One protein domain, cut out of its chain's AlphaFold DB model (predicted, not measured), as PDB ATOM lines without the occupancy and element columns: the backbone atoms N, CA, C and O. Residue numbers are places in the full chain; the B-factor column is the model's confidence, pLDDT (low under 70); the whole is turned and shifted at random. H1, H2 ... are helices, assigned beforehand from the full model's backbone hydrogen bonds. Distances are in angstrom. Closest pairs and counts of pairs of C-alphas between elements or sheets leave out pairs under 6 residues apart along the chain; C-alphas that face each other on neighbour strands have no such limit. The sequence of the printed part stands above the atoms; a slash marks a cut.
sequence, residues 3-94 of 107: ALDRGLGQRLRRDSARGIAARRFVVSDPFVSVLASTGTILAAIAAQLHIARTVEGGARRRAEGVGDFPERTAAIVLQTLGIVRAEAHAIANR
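This is residues 3 to 94 of the 107 residues of the protein "TetR family transcriptional regulator" of Burkholderia lata (strain ATCC 17760 / DSM 23089 / LMG 22485 / NCIMB 9086 / R18194 / 383) (UniProt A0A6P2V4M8). One long helix, H2, makes the long axis of an elongated domain, and a shorter helix, H3, folds back beside its first half as a helical hairpin. H1 crosses H2 near the end where H2 begins, and H4 packs on H3 slantwise, so that H3 lies between H2 and H4; the far half of H2 and the long loop of residues 57 to 68 make the other end. The printed part has 92 residues, with four named helices in the order H1, H2, H3, H4 and no named strand; the class is all helix. The whole is only just loose, close to compact, with a radius of gyration of the C-alphas of 15.0 A and spans of 48 by 31 by 20 A.

The longest helix, H2, is residues 30 to 56 and measures 39.5 A from C-alpha 30 at (-12.142, -21.265, 10.220) to C-alpha 56 at (-17.654, 2.301, -21.028). H3 is residues 69 to 80, 16.5 A long. H1 is residues 7 to 21, 21.5 A long, and begins with C-alpha 7 at (-25.204, -8.013, 6.439). H4 is residues 85 to 92, 10.5 A long, and ends with C-alpha 92 at (-19.782, -22.671, -9.021).

H2 touches H3 with residues 33 to 44 alone; the closest C-alphas are those of Ser 37 and Val 77, 5.3 A apart. The two form a helical hairpin, at a shallow tilt of 15 degrees, opposite ways. H2 touches H1 with residues 30 to 38 alone, and the closest C-alphas, of Arg 13 and Val 34, are 6.4 A apart. H1 and H2 run opposite ways at a steep tilt of 45 degrees. H3 touches H4, with 15 pairs of C-alphas within 8 A; the closest are those of Ala 75 and Ala 88, 4.8 A apart. Their lines stand at a steep tilt of 52 degrees, opposite ways. H1 is apart from H3 and from H4, and H2 is apart from H4. In H1, H2, H3 and H4 every backbone O i to N i+4 pair is within hydrogen-bond range.

The two C-alphas farthest apart, those of Ala 21 and Gly 58, are 48.3 A from each other. The printed part runs from residue 3 to residue 94 and has no cut. The link from H2 to H3, 12 residues, is long; that from H1 to H2, 8 residues, is short; that from H3 to H4, 4 residues, is tight. The C-alphas of residues 57 to 68 lie 12 to 28 A from the mean of all C-alphas. The mean pLDDT of the printed part is 87.1, and residues 55 to 67, of which 55 and 56 belong to H2, are under 70 in this predicted model.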
ATOM      1  N   ALA A   3     -17.190  -5.919  10.022       72.44
ATOM      2  CA  ALA A   3     -17.710  -6.248   8.693       72.44
ATOM      3  C   ALA A   3     -18.289  -7.675   8.583       72.44
ATOM      4  O   ALA A   3     -19.150  -7.913   7.743       72.44
ATOM      5  N   LEU A   4     -17.872  -8.611   9.446       80.19
ATOM      6  CA  LEU A   4     -18.426  -9.971   9.504       80.19
ATOM      7  C   LEU A   4     -19.626 -10.095  10.448       80.19
ATOM      8  O   LEU A   4     -20.262 -11.142  10.492       80.19
ATOM      9  N   ASP A   5     -19.932  -9.058  11.225       85.94
ATOM     10  CA  ASP A   5     -20.964  -9.120  12.264       85.94
ATOM     11  C   ASP A   5     -22.343  -8.679  11.766       85.94
ATOM     12  O   ASP A   5     -23.324  -8.806  12.494       85.94
ATOM     13  N   ARG A   6     -22.434  -8.164  10.533       87.12
ATOM     14  CA  ARG A   6     -23.676  -7.665   9.929       87.12
ATOM     15  C   ARG A   6     -23.762  -8.019   8.444       87.12
ATOM     16  O   ARG A   6     -22.762  -8.355   7.811       87.12
ATOM     17  N   GLY A   7     -24.967  -7.915   7.882       90.31
ATOM     18  CA  GLY A   7     -25.204  -8.013   6.439       90.31
ATOM     19  C   GLY A   7     -24.697  -9.318   5.812       90.31
ATOM     20  O   GLY A   7     -24.876 -10.402   6.373       90.31
ATOM     21  N   LEU A   8     -24.068  -9.215   4.637       88.38
ATOM     22  CA  LEU A   8     -23.531 -10.366   3.901       88.38
ATOM     23  C   LEU A   8     -22.373 -11.056   4.634       88.38
ATOM     24  O   LEU A   8     -22.287 -12.278   4.582       88.38
ATOM     25  N   GLY A   9     -21.540 -10.316   5.371       90.06
ATOM     26  CA  GLY A   9     -20.443 -10.903   6.146       90.06
ATOM     27  C   GLY A   9     -20.942 -11.850   7.242       90.06
ATOM     28  O   GLY A   9     -20.412 -12.948   7.407       90.06
ATOM     29  N   GLN A  10     -22.033 -11.482   7.923       93.00
ATOM     30  CA  GLN A  10     -22.679 -12.351   8.915       93.00
ATOM     31  C   GLN A  10     -23.261 -13.615   8.273       93.00
ATOM     32  O   GLN A  10     -23.141 -14.703   8.841       93.00
ATOM     33  N   ARG A  11     -23.883 -13.485   7.094       93.56
ATOM     34  CA  ARG A  11     -24.438 -14.625   6.345       93.56
ATOM     35  C   ARG A  11     -23.330 -15.564   5.873       93.56
ATOM     36  O   ARG A  11     -23.415 -16.753   6.150       93.56
ATOM     37  N   LEU A  12     -22.253 -15.025   5.297       93.31
ATOM     38  CA  LEU A  12     -21.074 -15.794   4.898       93.31
ATOM     39  C   LEU A  12     -20.486 -16.563   6.083       93.31
ATOM     40  O   LEU A  12     -20.231 -17.760   5.973       93.31
ATOM     41  N   ARG A  13     -20.323 -15.908   7.239       93.88
ATOM     42  CA  ARG A  13     -19.809 -16.564   8.447       93.88
ATOM     43  C   ARG A  13     -20.738 -17.676   8.936       93.88
ATOM     44  O   ARG A  13     -20.262 -18.759   9.259       93.88
ATOM     45  N   ARG A  14     -22.051 -17.427   8.973       95.00
ATOM     46  CA  ARG A  14     -23.063 -18.427   9.355       95.00
ATOM     47  C   ARG A  14     -23.027 -19.640   8.423       95.00
ATOM     48  O   ARG A  14     -23.043 -20.771   8.899       95.00
ATOM     49  N   ASP A  15     -22.991 -19.407   7.118       96.38
ATOM     50  CA  ASP A  15     -23.066 -20.471   6.118       96.38
ATOM     51  C   ASP A  15     -21.747 -21.260   6.056       96.38
ATOM     52  O   ASP A  15     -21.770 -22.488   5.982       96.38
ATOM     53  N   SER A  16     -20.607 -20.587   6.246       95.06
ATOM     54  CA  SER A  16     -19.301 -21.241   6.420       95.06
ATOM     55  C   SER A  16     -19.275 -22.118   7.671       95.06
ATOM     56  O   SER A  16     -18.885 -23.279   7.597       95.06
ATOM     57  N   ALA A  17     -19.759 -21.611   8.812       95.12
ATOM     58  CA  ALA A  17     -19.829 -22.384  10.052       95.12
ATOM     59  C   ALA A  17     -20.714 -23.633   9.907       95.12
ATOM     60  O   ALA A  17     -20.338 -24.708  10.373       95.12
ATOM     61  N   ARG A  18     -21.854 -23.524   9.209       97.56
ATOM     62  CA  ARG A  18     -22.709 -24.679   8.885       97.56
ATOM     63  C   ARG A  18     -21.991 -25.696   7.999       97.56
ATOM     64  O   ARG A  18     -22.054 -26.887   8.288       97.56
ATOM     65  N   GLY A  19     -21.300 -25.244   6.953       96.88
ATOM     66  CA  GLY A  19     -20.541 -26.126   6.064       96.88
ATOM     67  C   GLY A  19     -19.392 -26.846   6.773       96.88
ATOM     68  O   GLY A  19     -19.182 -28.033   6.533       96.88
ATOM     69  N   ILE A  20     -18.701 -26.174   7.699       96.44
ATOM     70  CA  ILE A  20     -17.652 -26.778   8.535       96.44
ATOM     71  C   ILE A  20     -18.252 -27.807   9.500       96.44
ATOM     72  O   ILE A  20     -17.765 -28.933   9.574       96.44
ATOM     73  N   ALA A  21     -19.344 -27.467  10.195       97.12
ATOM     74  CA  ALA A  21     -20.020 -28.386  11.115       97.12
ATOM     75  C   ALA A  21     -20.527 -29.656  10.407       97.12
ATOM     76  O   ALA A  21     -20.429 -30.753  10.952       97.12
ATOM     77  N   ALA A  22     -20.998 -29.520   9.165       97.62
ATOM     78  CA  ALA A  22     -21.404 -30.633   8.309       97.62
ATOM     79  C   ALA A  22     -20.225 -31.373   7.642       97.62
ATOM     80  O   ALA A  22     -20.456 -32.259   6.821       97.62
ATOM     81  N   ARG A  23     -18.971 -31.004   7.945       96.06
ATOM     82  CA  ARG A  23     -17.739 -31.516   7.310       96.06
ATOM     83  C   ARG A  23     -17.714 -31.380   5.787       96.06
ATOM     84  O   ARG A  23     -17.004 -32.108   5.100       96.06
ATOM     85  N   ARG A  24     -18.486 -30.435   5.254       96.69
ATOM     86  CA  ARG A  24     -18.475 -30.096   3.835       96.69
ATOM     87  C   ARG A  24     -17.311 -29.178   3.486       96.69
ATOM     88  O   ARG A  24     -16.769 -29.286   2.395       96.69
ATOM     89  N   PHE A  25     -16.945 -28.300   4.416       97.44
ATOM     90  CA  PHE A  25     -15.778 -27.429   4.332       97.44
ATOM     91  C   PHE A  25     -14.700 -27.937   5.284       97.44
ATOM     92  O   PHE A  25     -14.953 -28.094   6.479       97.44
ATOM     93  N   VAL A  26     -13.510 -28.204   4.746       95.88
ATOM     94  CA  VAL A  26     -12.360 -28.723   5.496       95.88
ATOM     95  C   VAL A  26     -11.261 -27.673   5.454       95.88
ATOM     96  O   VAL A  26     -10.533 -27.550   4.474       95.88
ATOM     97  N   VAL A  27     -11.169 -26.885   6.520       95.25
ATOM     98  CA  VAL A  27     -10.256 -25.741   6.617       95.25
ATOM     99  C   VAL A  27      -9.342 -25.884   7.826       95.25
ATOM    100  O   VAL A  27      -9.759 -26.408   8.858       95.25
ATOM    101  N   SER A  28      -8.105 -25.402   7.710       91.81
ATOM    102  CA  SER A  28      -7.134 -25.405   8.812       91.81
ATOM    103  C   SER A  28      -7.460 -24.360   9.882       91.81
ATOM    104  O   SER A  28      -7.315 -24.632  11.069       91.81
ATOM    105  N   ASP A  29      -7.941 -23.186   9.465       95.44
ATOM    106  CA  ASP A  29      -8.365 -22.098  10.347       95.44
ATOM    107  C   ASP A  29      -9.712 -21.524   9.863       95.44
ATOM    108  O   ASP A  29      -9.764 -20.846   8.826       95.44
ATOM    109  N   PRO A  30     -10.820 -21.770  10.588       92.81
ATOM    110  CA  PRO A  30     -12.142 -21.265  10.220       92.81
ATOM    111  C   PRO A  30     -12.236 -19.740  10.121       92.81
ATOM    112  O   PRO A  30     -12.919 -19.220   9.238       92.81
ATOM    113  N   PHE A  31     -11.573 -19.008  11.018       91.56
ATOM    114  CA  PHE A  31     -11.652 -17.551  11.052       91.56
ATOM    115  C   PHE A  31     -10.900 -16.940   9.872       91.56
ATOM    116  O   PHE A  31     -11.459 -16.113   9.143       91.56
ATOM    117  N   VAL A  32      -9.663 -17.387   9.643       94.56
ATOM    118  CA  VAL A  32      -8.825 -16.914   8.533       94.56
ATOM    119  C   VAL A  32      -9.446 -17.289   7.190       94.56
ATOM    120  O   VAL A  32      -9.445 -16.464   6.280       94.56
ATOM    121  N   SER A  33     -10.065 -18.466   7.067       94.75
ATOM    122  CA  SER A  33     -10.730 -18.887   5.821       94.75
ATOM    123  C   SER A  33     -11.918 -17.989   5.460       94.75
ATOM    124  O   SER A  33     -12.065 -17.577   4.306       94.75
ATOM    125  N   VAL A  34     -12.746 -17.613   6.443       92.81
ATOM    126  CA  VAL A  34     -13.856 -16.666   6.234       92.81
ATOM    127  C   VAL A  34     -13.331 -15.263   5.918       92.81
ATOM    128  O   VAL A  34     -13.872 -14.585   5.037       92.81
ATOM    129  N   LEU A  35     -12.266 -14.823   6.595       92.81
ATOM    130  CA  LEU A  35     -11.625 -13.535   6.331       92.81
ATOM    131  C   LEU A  35     -11.063 -13.465   4.901       92.81
ATOM    132  O   LEU A  35     -11.364 -12.518   4.175       92.81
ATOM    133  N   ALA A  36     -10.315 -14.485   4.477       94.38
ATOM    134  CA  ALA A  36      -9.738 -14.592   3.137       94.38
ATOM    135  C   ALA A  36     -10.822 -14.644   2.049       94.38
ATOM    136  O   ALA A  36     -10.735 -13.932   1.044       94.38
ATOM    137  N   SER A  37     -11.892 -15.407   2.285       94.56
ATOM    138  CA  SER A  37     -13.060 -15.459   1.395       94.56
ATOM    139  C   SER A  37     -13.706 -14.081   1.234       94.56
ATOM    140  O   SER A  37     -13.997 -13.651   0.121       94.56
ATOM    141  N   THR A  38     -13.869 -13.345   2.335       92.75
ATOM    142  CA  THR A  38     -14.449 -11.994   2.322       92.75
ATOM    143  C   THR A  38     -13.581 -11.019   1.529       92.75
ATOM    144  O   THR A  38     -14.095 -10.292   0.680       92.75
ATOM    145  N   GLY A  39     -12.265 -11.024   1.763       93.00
ATOM    146  CA  GLY A  39     -11.322 -10.189   1.015       93.00
ATOM    147  C   GLY A  39     -11.340 -10.495  -0.483       93.00
ATOM    148  O   GLY A  39     -11.394  -9.575  -1.296       93.00
ATOM    149  N   THR A  40     -11.389 -11.779  -0.843       94.81
ATOM    150  CA  THR A  40     -11.477 -12.237  -2.238       94.81
ATOM    151  C   THR A  40     -12.739 -11.715  -2.923       94.81
ATOM    152  O   THR A  40     -12.656 -11.156  -4.013       94.81
ATOM    153  N   ILE A  41     -13.901 -11.832  -2.271       92.88
ATOM    154  CA  ILE A  41     -15.182 -11.349  -2.813       92.88
ATOM    155  C   ILE A  41     -15.145  -9.832  -3.036       92.88
ATOM    156  O   ILE A  41     -15.537  -9.355  -4.098       92.88
ATOM    157  N   LEU A  42     -14.647  -9.065  -2.062       92.81
ATOM    158  CA  LEU A  42     -14.573  -7.607  -2.177       92.81
ATOM    159  C   LEU A  42     -13.603  -7.164  -3.280       92.81
ATOM    160  O   LEU A  42     -13.936  -6.273  -4.060       92.81
ATOM    161  N   ALA A  43     -12.438  -7.809  -3.382       93.38
ATOM    162  CA  ALA A  43     -11.474  -7.544  -4.446       93.38
ATOM    163  C   ALA A  43     -12.053  -7.873  -5.831       93.38
ATOM    164  O   ALA A  43     -11.892  -7.092  -6.767       93.38
ATOM    165  N   ALA A  44     -12.780  -8.985  -5.952       91.56
ATOM    166  CA  ALA A  44     -13.454  -9.385  -7.181       91.56
ATOM    167  C   ALA A  44     -14.536  -8.376  -7.606       91.56
ATOM    168  O   ALA A  44     -14.602  -7.997  -8.774       91.56
ATOM    169  N   ILE A  45     -15.354  -7.885  -6.671       89.56
ATOM    170  CA  ILE A  45     -16.346  -6.834  -6.953       89.56
ATOM    171  C   ILE A  45     -15.647  -5.543  -7.400       89.56
ATOM    172  O   ILE A  45     -16.028  -4.962  -8.413       89.56
ATOM    173  N   ALA A  46     -14.600  -5.112  -6.691       90.88
ATOM    174  CA  ALA A  46     -13.842  -3.917  -7.055       90.88
ATOM    175  C   ALA A  46     -13.221  -4.031  -8.458       90.88
ATOM    176  O   ALA A  46     -13.294  -3.084  -9.241       90.88
ATOM    177  N   ALA A  47     -12.671  -5.200  -8.800       87.81
ATOM    178  CA  ALA A  47     -12.136  -5.483 -10.127       87.81
ATOM    179  C   ALA A  47     -13.224  -5.426 -11.210       87.81
ATOM    180  O   ALA A  47     -13.017  -4.771 -12.229       87.81
ATOM    181  N   GLN A  48     -14.398  -6.033 -10.986       84.19
ATOM    182  CA  GLN A  48     -15.517  -5.967 -11.938       84.19
ATOM    183  C   GLN A  48     -16.005  -4.536 -12.162       84.19
ATOM    184  O   GLN A  48     -16.188  -4.127 -13.304       84.19
ATOM    185  N   LEU A  49     -16.157  -3.754 -11.091       85.56
ATOM    186  CA  LEU A  49     -16.557  -2.349 -11.191       85.56
ATOM    187  C   LEU A  49     -15.515  -1.515 -11.944       85.56
ATOM    188  O   LEU A  49     -15.874  -0.653 -12.744       85.56
ATOM    189  N   HIS A  50     -14.226  -1.770 -11.713       84.69
ATOM    190  CA  HIS A  50     -13.154  -1.105 -12.445       84.69
ATOM    191  C   HIS A  50     -13.191  -1.456 -13.940       84.69
ATOM    192  O   HIS A  50     -13.166  -0.552 -14.772       84.69
ATOM    193  N   ILE A  51     -13.326  -2.747 -14.267       79.25
ATOM    194  CA  ILE A  51     -13.419  -3.243 -15.646       79.25
ATOM    195  C   ILE A  51     -14.621  -2.621 -16.365       79.25
ATOM    196  O   ILE A  51     -14.452  -2.078 -17.457       79.25
ATOM    197  N   ALA A  52     -15.806  -2.638 -15.747       77.69
ATOM    198  CA  ALA A  52     -17.023  -2.058 -16.317       77.69
ATOM    199  C   ALA A  52     -16.826  -0.579 -16.692       77.69
ATOM    200  O   ALA A  52     -17.091  -0.184 -17.827       77.69
ATOM    201  N   ARG A  53     -16.232   0.210 -15.786       77.06
ATOM    202  CA  ARG A  53     -15.913   1.626 -16.029       77.06
ATOM    203  C   ARG A  53     -14.915   1.832 -17.171       77.06
ATOM    204  O   ARG A  53     -15.032   2.795 -17.920       77.06
ATOM    205  N   THR A  54     -13.918   0.957 -17.315       70.19
ATOM    206  CA  THR A  54     -12.953   1.046 -18.427       70.19
ATOM    207  C   THR A  54     -13.538   0.638 -19.780       70.19
ATOM    208  O   THR A  54     -13.110   1.170 -20.804       70.19
ATOM    209  N   VAL A  55     -14.520  -0.269 -19.803       65.38
ATOM    210  CA  VAL A  55     -15.210  -0.693 -21.033       65.38
ATOM    211  C   VAL A  55     -16.135   0.411 -21.555       65.38
ATOM    212  O   VAL A  55     -16.120   0.683 -22.755       65.38
ATOM    213  N   GLU A  56     -16.860   1.109 -20.672       60.31
ATOM    214  CA  GLU A  56     -17.654   2.301 -21.028       60.31
ATOM    215  C   GLU A  56     -16.789   3.430 -21.624       60.31
ATOM    216  O   GLU A  56     -17.244   4.175 -22.488       60.31
ATOM    217  N   GLY A  57     -15.511   3.511 -21.234       59.81
ATOM    218  CA  GLY A  57     -14.529   4.475 -21.745       59.81
ATOM    219  C   GLY A  57     -13.905   4.148 -23.113       59.81
ATOM    220  O   GLY A  57     -12.921   4.779 -23.490       59.81
ATOM    221  N   GLY A  58     -14.421   3.162 -23.858       51.50
ATOM    222  CA  GLY A  58     -14.001   2.870 -25.239       51.50
ATOM    223  C   GLY A  58     -12.780   1.951 -25.392       51.50
ATOM    224  O   GLY A  58     -12.384   1.629 -26.515       51.50
ATOM    225  N   ALA A  59     -12.197   1.452 -24.299       56.56
ATOM    226  CA  ALA A  59     -11.122   0.465 -24.361       56.56
ATOM    227  C   ALA A  59     -11.702  -0.944 -24.580       56.56
ATOM    228  O   ALA A  59     -11.871  -1.730 -23.650       56.56
ATOM    229  N   ARG A  60     -11.995  -1.292 -25.839       51.25
ATOM    230  CA  ARG A  60     -12.440  -2.634 -26.260       51.25
ATOM    231  C   ARG A  60     -11.295  -3.652 -26.205       51.25
ATOM    232  O   ARG A  60     -10.917  -4.231 -27.221       51.25
ATOM    233  N   ARG A  61     -10.692  -3.862 -25.034       49.34
ATOM    234  CA  ARG A  61      -9.650  -4.877 -24.862       49.34
ATOM    235  C   ARG A  61      -9.915  -5.727 -23.619       49.34
ATOM    236  O   ARG A  61      -9.783  -5.258 -22.497       49.34
ATOM    237  N   ARG A  62     -10.196  -7.005 -23.907       49.97
ATOM    238  CA  ARG A  62     -10.396  -8.169 -23.019       49.97
ATOM    239  C   ARG A  62     -11.800  -8.343 -22.436       49.97
ATOM    240  O   ARG A  62     -12.005  -8.289 -21.234       49.97
ATOM    241  N   ALA A  63     -12.744  -8.660 -23.323       49.75
ATOM    242  CA  ALA A  63     -13.970  -9.372 -22.953       49.75
ATOM    243  C   ALA A  63     -13.732 -10.886 -22.729       49.75
ATOM    244  O   ALA A  63     -14.589 -11.579 -22.186       49.75
ATOM    245  N   GLU A  64     -12.559 -11.408 -23.104       46.66
ATOM    246  CA  GLU A  64     -12.150 -12.783 -22.808       46.66
ATOM    247  C   GLU A  64     -11.782 -12.904 -21.320       46.66
ATOM    248  O   GLU A  64     -10.740 -12.416 -20.881       46.66
ATOM    249  N   GLY A  65     -12.673 -13.517 -20.535       52.56
ATOM    250  CA  GLY A  65     -12.477 -13.791 -19.104       52.56
ATOM    251  C   GLY A  65     -13.275 -12.914 -18.130       52.56
ATOM    252  O   GLY A  65     -13.029 -12.998 -16.927       52.56
ATOM    253  N   VAL A  66     -14.192 -12.071 -18.629       57.28
ATOM    254  CA  VAL A  66     -15.139 -11.296 -17.797       57.28
ATOM    255  C   VAL A  66     -16.474 -12.033 -17.630       57.28
ATOM    256  O   VAL A  66     -17.087 -11.943 -16.572       57.28
ATOM    257  N   GLY A  67     -16.905 -12.796 -18.643       64.25
ATOM    258  CA  GLY A  67     -18.208 -13.472 -18.643       64.25
ATOM    259  C   GLY A  67     -18.358 -14.594 -17.611       64.25
ATOM    260  O   GLY A  67     -19.474 -14.859 -17.192       64.25
ATOM    261  N   ASP A  68     -17.253 -15.209 -17.182       76.75
ATOM    262  CA  ASP A  68     -17.213 -16.271 -16.164       76.75
ATOM    263  C   ASP A  68     -16.611 -15.792 -14.830       76.75
ATOM    264  O   ASP A  68     -16.197 -16.585 -13.975       76.75
ATOM    265  N   PHE A  69     -16.464 -14.473 -14.663       83.88
ATOM    266  CA  PHE A  69     -15.762 -13.894 -13.525       83.88
ATOM    267  C   PHE A  69     -16.465 -14.159 -12.178       83.88
ATOM    268  O   PHE A  69     -15.761 -14.495 -11.214       83.88
ATOM    269  N   PRO A  70     -17.809 -14.073 -12.067       89.44
ATOM    270  CA  PRO A  70     -18.523 -14.482 -10.858       89.44
ATOM    271  C   PRO A  70     -18.298 -15.958 -10.500       89.44
ATOM    272  O   PRO A  70     -17.960 -16.266  -9.356       89.44
ATOM    273  N   GLU A  71     -18.396 -16.866 -11.470       93.44
ATOM    274  CA  GLU A  71     -18.252 -18.315 -11.298       93.44
ATOM    275  C   GLU A  71     -16.817 -18.677 -10.906       93.44
ATOM    276  O   GLU A  71     -16.585 -19.466  -9.987       93.44
ATOM    277  N   ARG A  72     -15.820 -18.053 -11.540       92.81
ATOM    278  CA  ARG A  72     -14.408 -18.219 -11.169       92.81
ATOM    279  C   ARG A  72     -14.127 -17.707  -9.766       92.81
ATOM    280  O   ARG A  72     -13.437 -18.382  -9.005       92.81
ATOM    281  N   THR A  73     -14.672 -16.547  -9.409       95.25
ATOM    282  CA  THR A  73     -14.543 -15.999  -8.053       95.25
ATOM    283  C   THR A  73     -15.170 -16.949  -7.035       95.25
ATOM    284  O   THR A  73     -14.534 -17.283  -6.034       95.25
ATOM    285  N   ALA A  74     -16.377 -17.452  -7.308       96.31
ATOM    286  CA  ALA A  74     -17.054 -18.427  -6.460       96.31
ATOM    287  C   ALA A  74     -16.236 -19.720  -6.313       96.31
ATOM    288  O   ALA A  74     -16.072 -20.217  -5.199       96.31
ATOM    289  N   ALA A  75     -15.640 -20.229  -7.395       97.56
ATOM    290  CA  ALA A  75     -14.775 -21.405  -7.349       97.56
ATOM    291  C   ALA A  75     -13.519 -21.188  -6.480       97.56
ATOM    292  O   ALA A  75     -13.093 -22.110  -5.783       97.56
ATOM    293  N   ILE A  76     -12.922 -19.991  -6.484       97.25
ATOM    294  CA  ILE A  76     -11.779 -19.657  -5.614       97.25
ATOM    295  C   ILE A  76     -12.204 -19.543  -4.145       97.25
ATOM    296  O   ILE A  76     -11.499 -20.025  -3.255       97.25
ATOM    297  N   VAL A  77     -13.372 -18.961  -3.872       97.25
ATOM    298  CA  VAL A  77     -13.928 -18.903  -2.513       97.25
ATOM    299  C   VAL A  77     -14.196 -20.314  -1.980       97.25
ATOM    300  O   VAL A  77     -13.802 -20.633  -0.863       97.25
ATOM    301  N   LEU A  78     -14.785 -21.197  -2.790       97.69
ATOM    302  CA  LEU A  78     -15.016 -22.595  -2.415       97.69
ATOM    303  C   LEU A  78     -13.705 -23.348  -2.135       97.69
ATOM    304  O   LEU A  78     -13.641 -24.115  -1.178       97.69
ATOM    305  N   GLN A  79     -12.648 -23.092  -2.912       97.44
ATOM    306  CA  GLN A  79     -11.314 -23.651  -2.653       97.44
ATOM    307  C   GLN A  79     -10.709 -23.140  -1.344       97.44
ATOM    308  O   GLN A  79     -10.157 -23.925  -0.579       97.44
ATOM    309  N   THR A  80     -10.877 -21.850  -1.040       96.81
ATOM    310  CA  THR A  80     -10.490 -21.268   0.258       96.81
ATOM    311  C   THR A  80     -11.217 -21.949   1.425       96.81
ATOM    312  O   THR A  80     -10.665 -22.076   2.512       96.81
ATOM    313  N   LEU A  81     -12.440 -22.438   1.193       96.94
ATOM    314  CA  LEU A  81     -13.237 -23.203   2.158       96.94
ATOM    315  C   LEU A  81     -12.945 -24.718   2.138       96.94
ATOM    316  O   LEU A  81     -13.666 -25.499   2.762       96.94
ATOM    317  N   GLY A  82     -11.889 -25.152   1.448       96.62
ATOM    318  CA  GLY A  82     -11.423 -26.538   1.465       96.62
ATOM    319  C   GLY A  82     -12.095 -27.469   0.457       96.62
ATOM    320  O   GLY A  82     -11.919 -28.681   0.547       96.62
ATOM    321  N   ILE A  83     -12.864 -26.943  -0.501       97.88
ATOM    322  CA  ILE A  83     -13.402 -27.744  -1.607       97.88
ATOM    323  C   ILE A  83     -12.320 -27.928  -2.675       97.88
ATOM    324  O   ILE A  83     -11.674 -26.970  -3.099       97.88
ATOM    325  N   VAL A  84     -12.136 -29.155  -3.161       97.25
ATOM    326  CA  VAL A  84     -11.139 -29.436  -4.203       97.25
ATOM    327  C   VAL A  84     -11.472 -28.705  -5.506       97.25
ATOM    328  O   VAL A  84     -12.636 -28.551  -5.869       97.25
ATOM    329  N   ARG A  85     -10.442 -28.288  -6.252       96.44
ATOM    330  CA  ARG A  85     -10.576 -27.442  -7.453       96.44
ATOM    331  C   ARG A  85     -11.661 -27.908  -8.431       96.44
ATOM    332  O   ARG A  85     -12.495 -27.102  -8.833       96.44
ATOM    333  N   ALA A  86     -11.648 -29.184  -8.821       97.56
ATOM    334  CA  ALA A  86     -12.599 -29.720  -9.800       97.56
ATOM    335  C   ALA A  86     -14.052 -29.622  -9.305       97.56
ATOM    336  O   ALA A  86     -14.941 -29.196 -10.037       97.56
ATOM    337  N   GLU A  87     -14.276 -29.949  -8.034       97.94
ATOM    338  CA  GLU A  87     -15.590 -29.866  -7.405       97.94
ATOM    339  C   GLU A  87     -16.039 -28.412  -7.213       97.94
ATOM    340  O   GLU A  87     -17.190 -28.083  -7.489       97.94
ATOM    341  N   ALA A  88     -15.133 -27.527  -6.800       97.94
ATOM    342  CA  ALA A  88     -15.412 -26.107  -6.626       97.94
ATOM    343  C   ALA A  88     -15.877 -25.465  -7.938       97.94
ATOM    344  O   ALA A  88     -16.878 -24.750  -7.952       97.94
ATOM    345  N   HIS A  89     -15.200 -25.773  -9.048       96.81
ATOM    346  CA  HIS A  89     -15.632 -25.343 -10.375       96.81
ATOM    347  C   HIS A  89     -16.995 -25.930 -10.749       96.81
ATOM    348  O   HIS A  89     -17.867 -25.186 -11.192       96.81
ATOM    349  N   ALA A  90     -17.210 -27.231 -10.537       97.56
ATOM    350  CA  ALA A  90     -18.483 -27.868 -10.857       97.56
ATOM    351  C   ALA A  90     -19.656 -27.280 -10.057       97.56
ATOM    352  O   ALA A  90     -20.746 -27.136 -10.598       97.56
ATOM    353  N   ILE A  91     -19.450 -26.932  -8.783       97.00
ATOM    354  CA  ILE A  91     -20.463 -26.286  -7.935       97.00
ATOM    355  C   ILE A  91     -20.724 -24.853  -8.394       97.00
ATOM    356  O   ILE A  91     -21.883 -24.468  -8.517       97.00
ATOM    357  N   ALA A  92     -19.668 -24.078  -8.650       96.19
ATOM    358  CA  ALA A  92     -19.782 -22.671  -9.021       96.19
ATOM    359  C   ALA A  92     -20.500 -22.447 -10.361       96.19
ATOM    360  O   ALA A  92     -21.082 -21.390 -10.552       96.19
ATOM    361  N   ASN A  93     -20.484 -23.440 -11.255       94.75
ATOM    362  CA  ASN A  93     -21.158 -23.388 -12.557       94.75
ATOM    363  C   ASN A  93     -22.552 -24.042 -12.553       94.75
ATOM    364  O   ASN A  93     -23.145 -24.241 -13.613       94.75
ATOM    365  N   ARG A  94     -23.089 -24.427 -11.388       94.38
ATOM    366  CA  ARG A  94     -24.476 -24.907 -11.323       94.38
ATOM    367  C   ARG A  94     -25.433 -23.746 -11.601       94.38
ATOM    368  O   ARG A  94     -25.154 -22.636 -11.152       94.38
TER     369      ARG A  94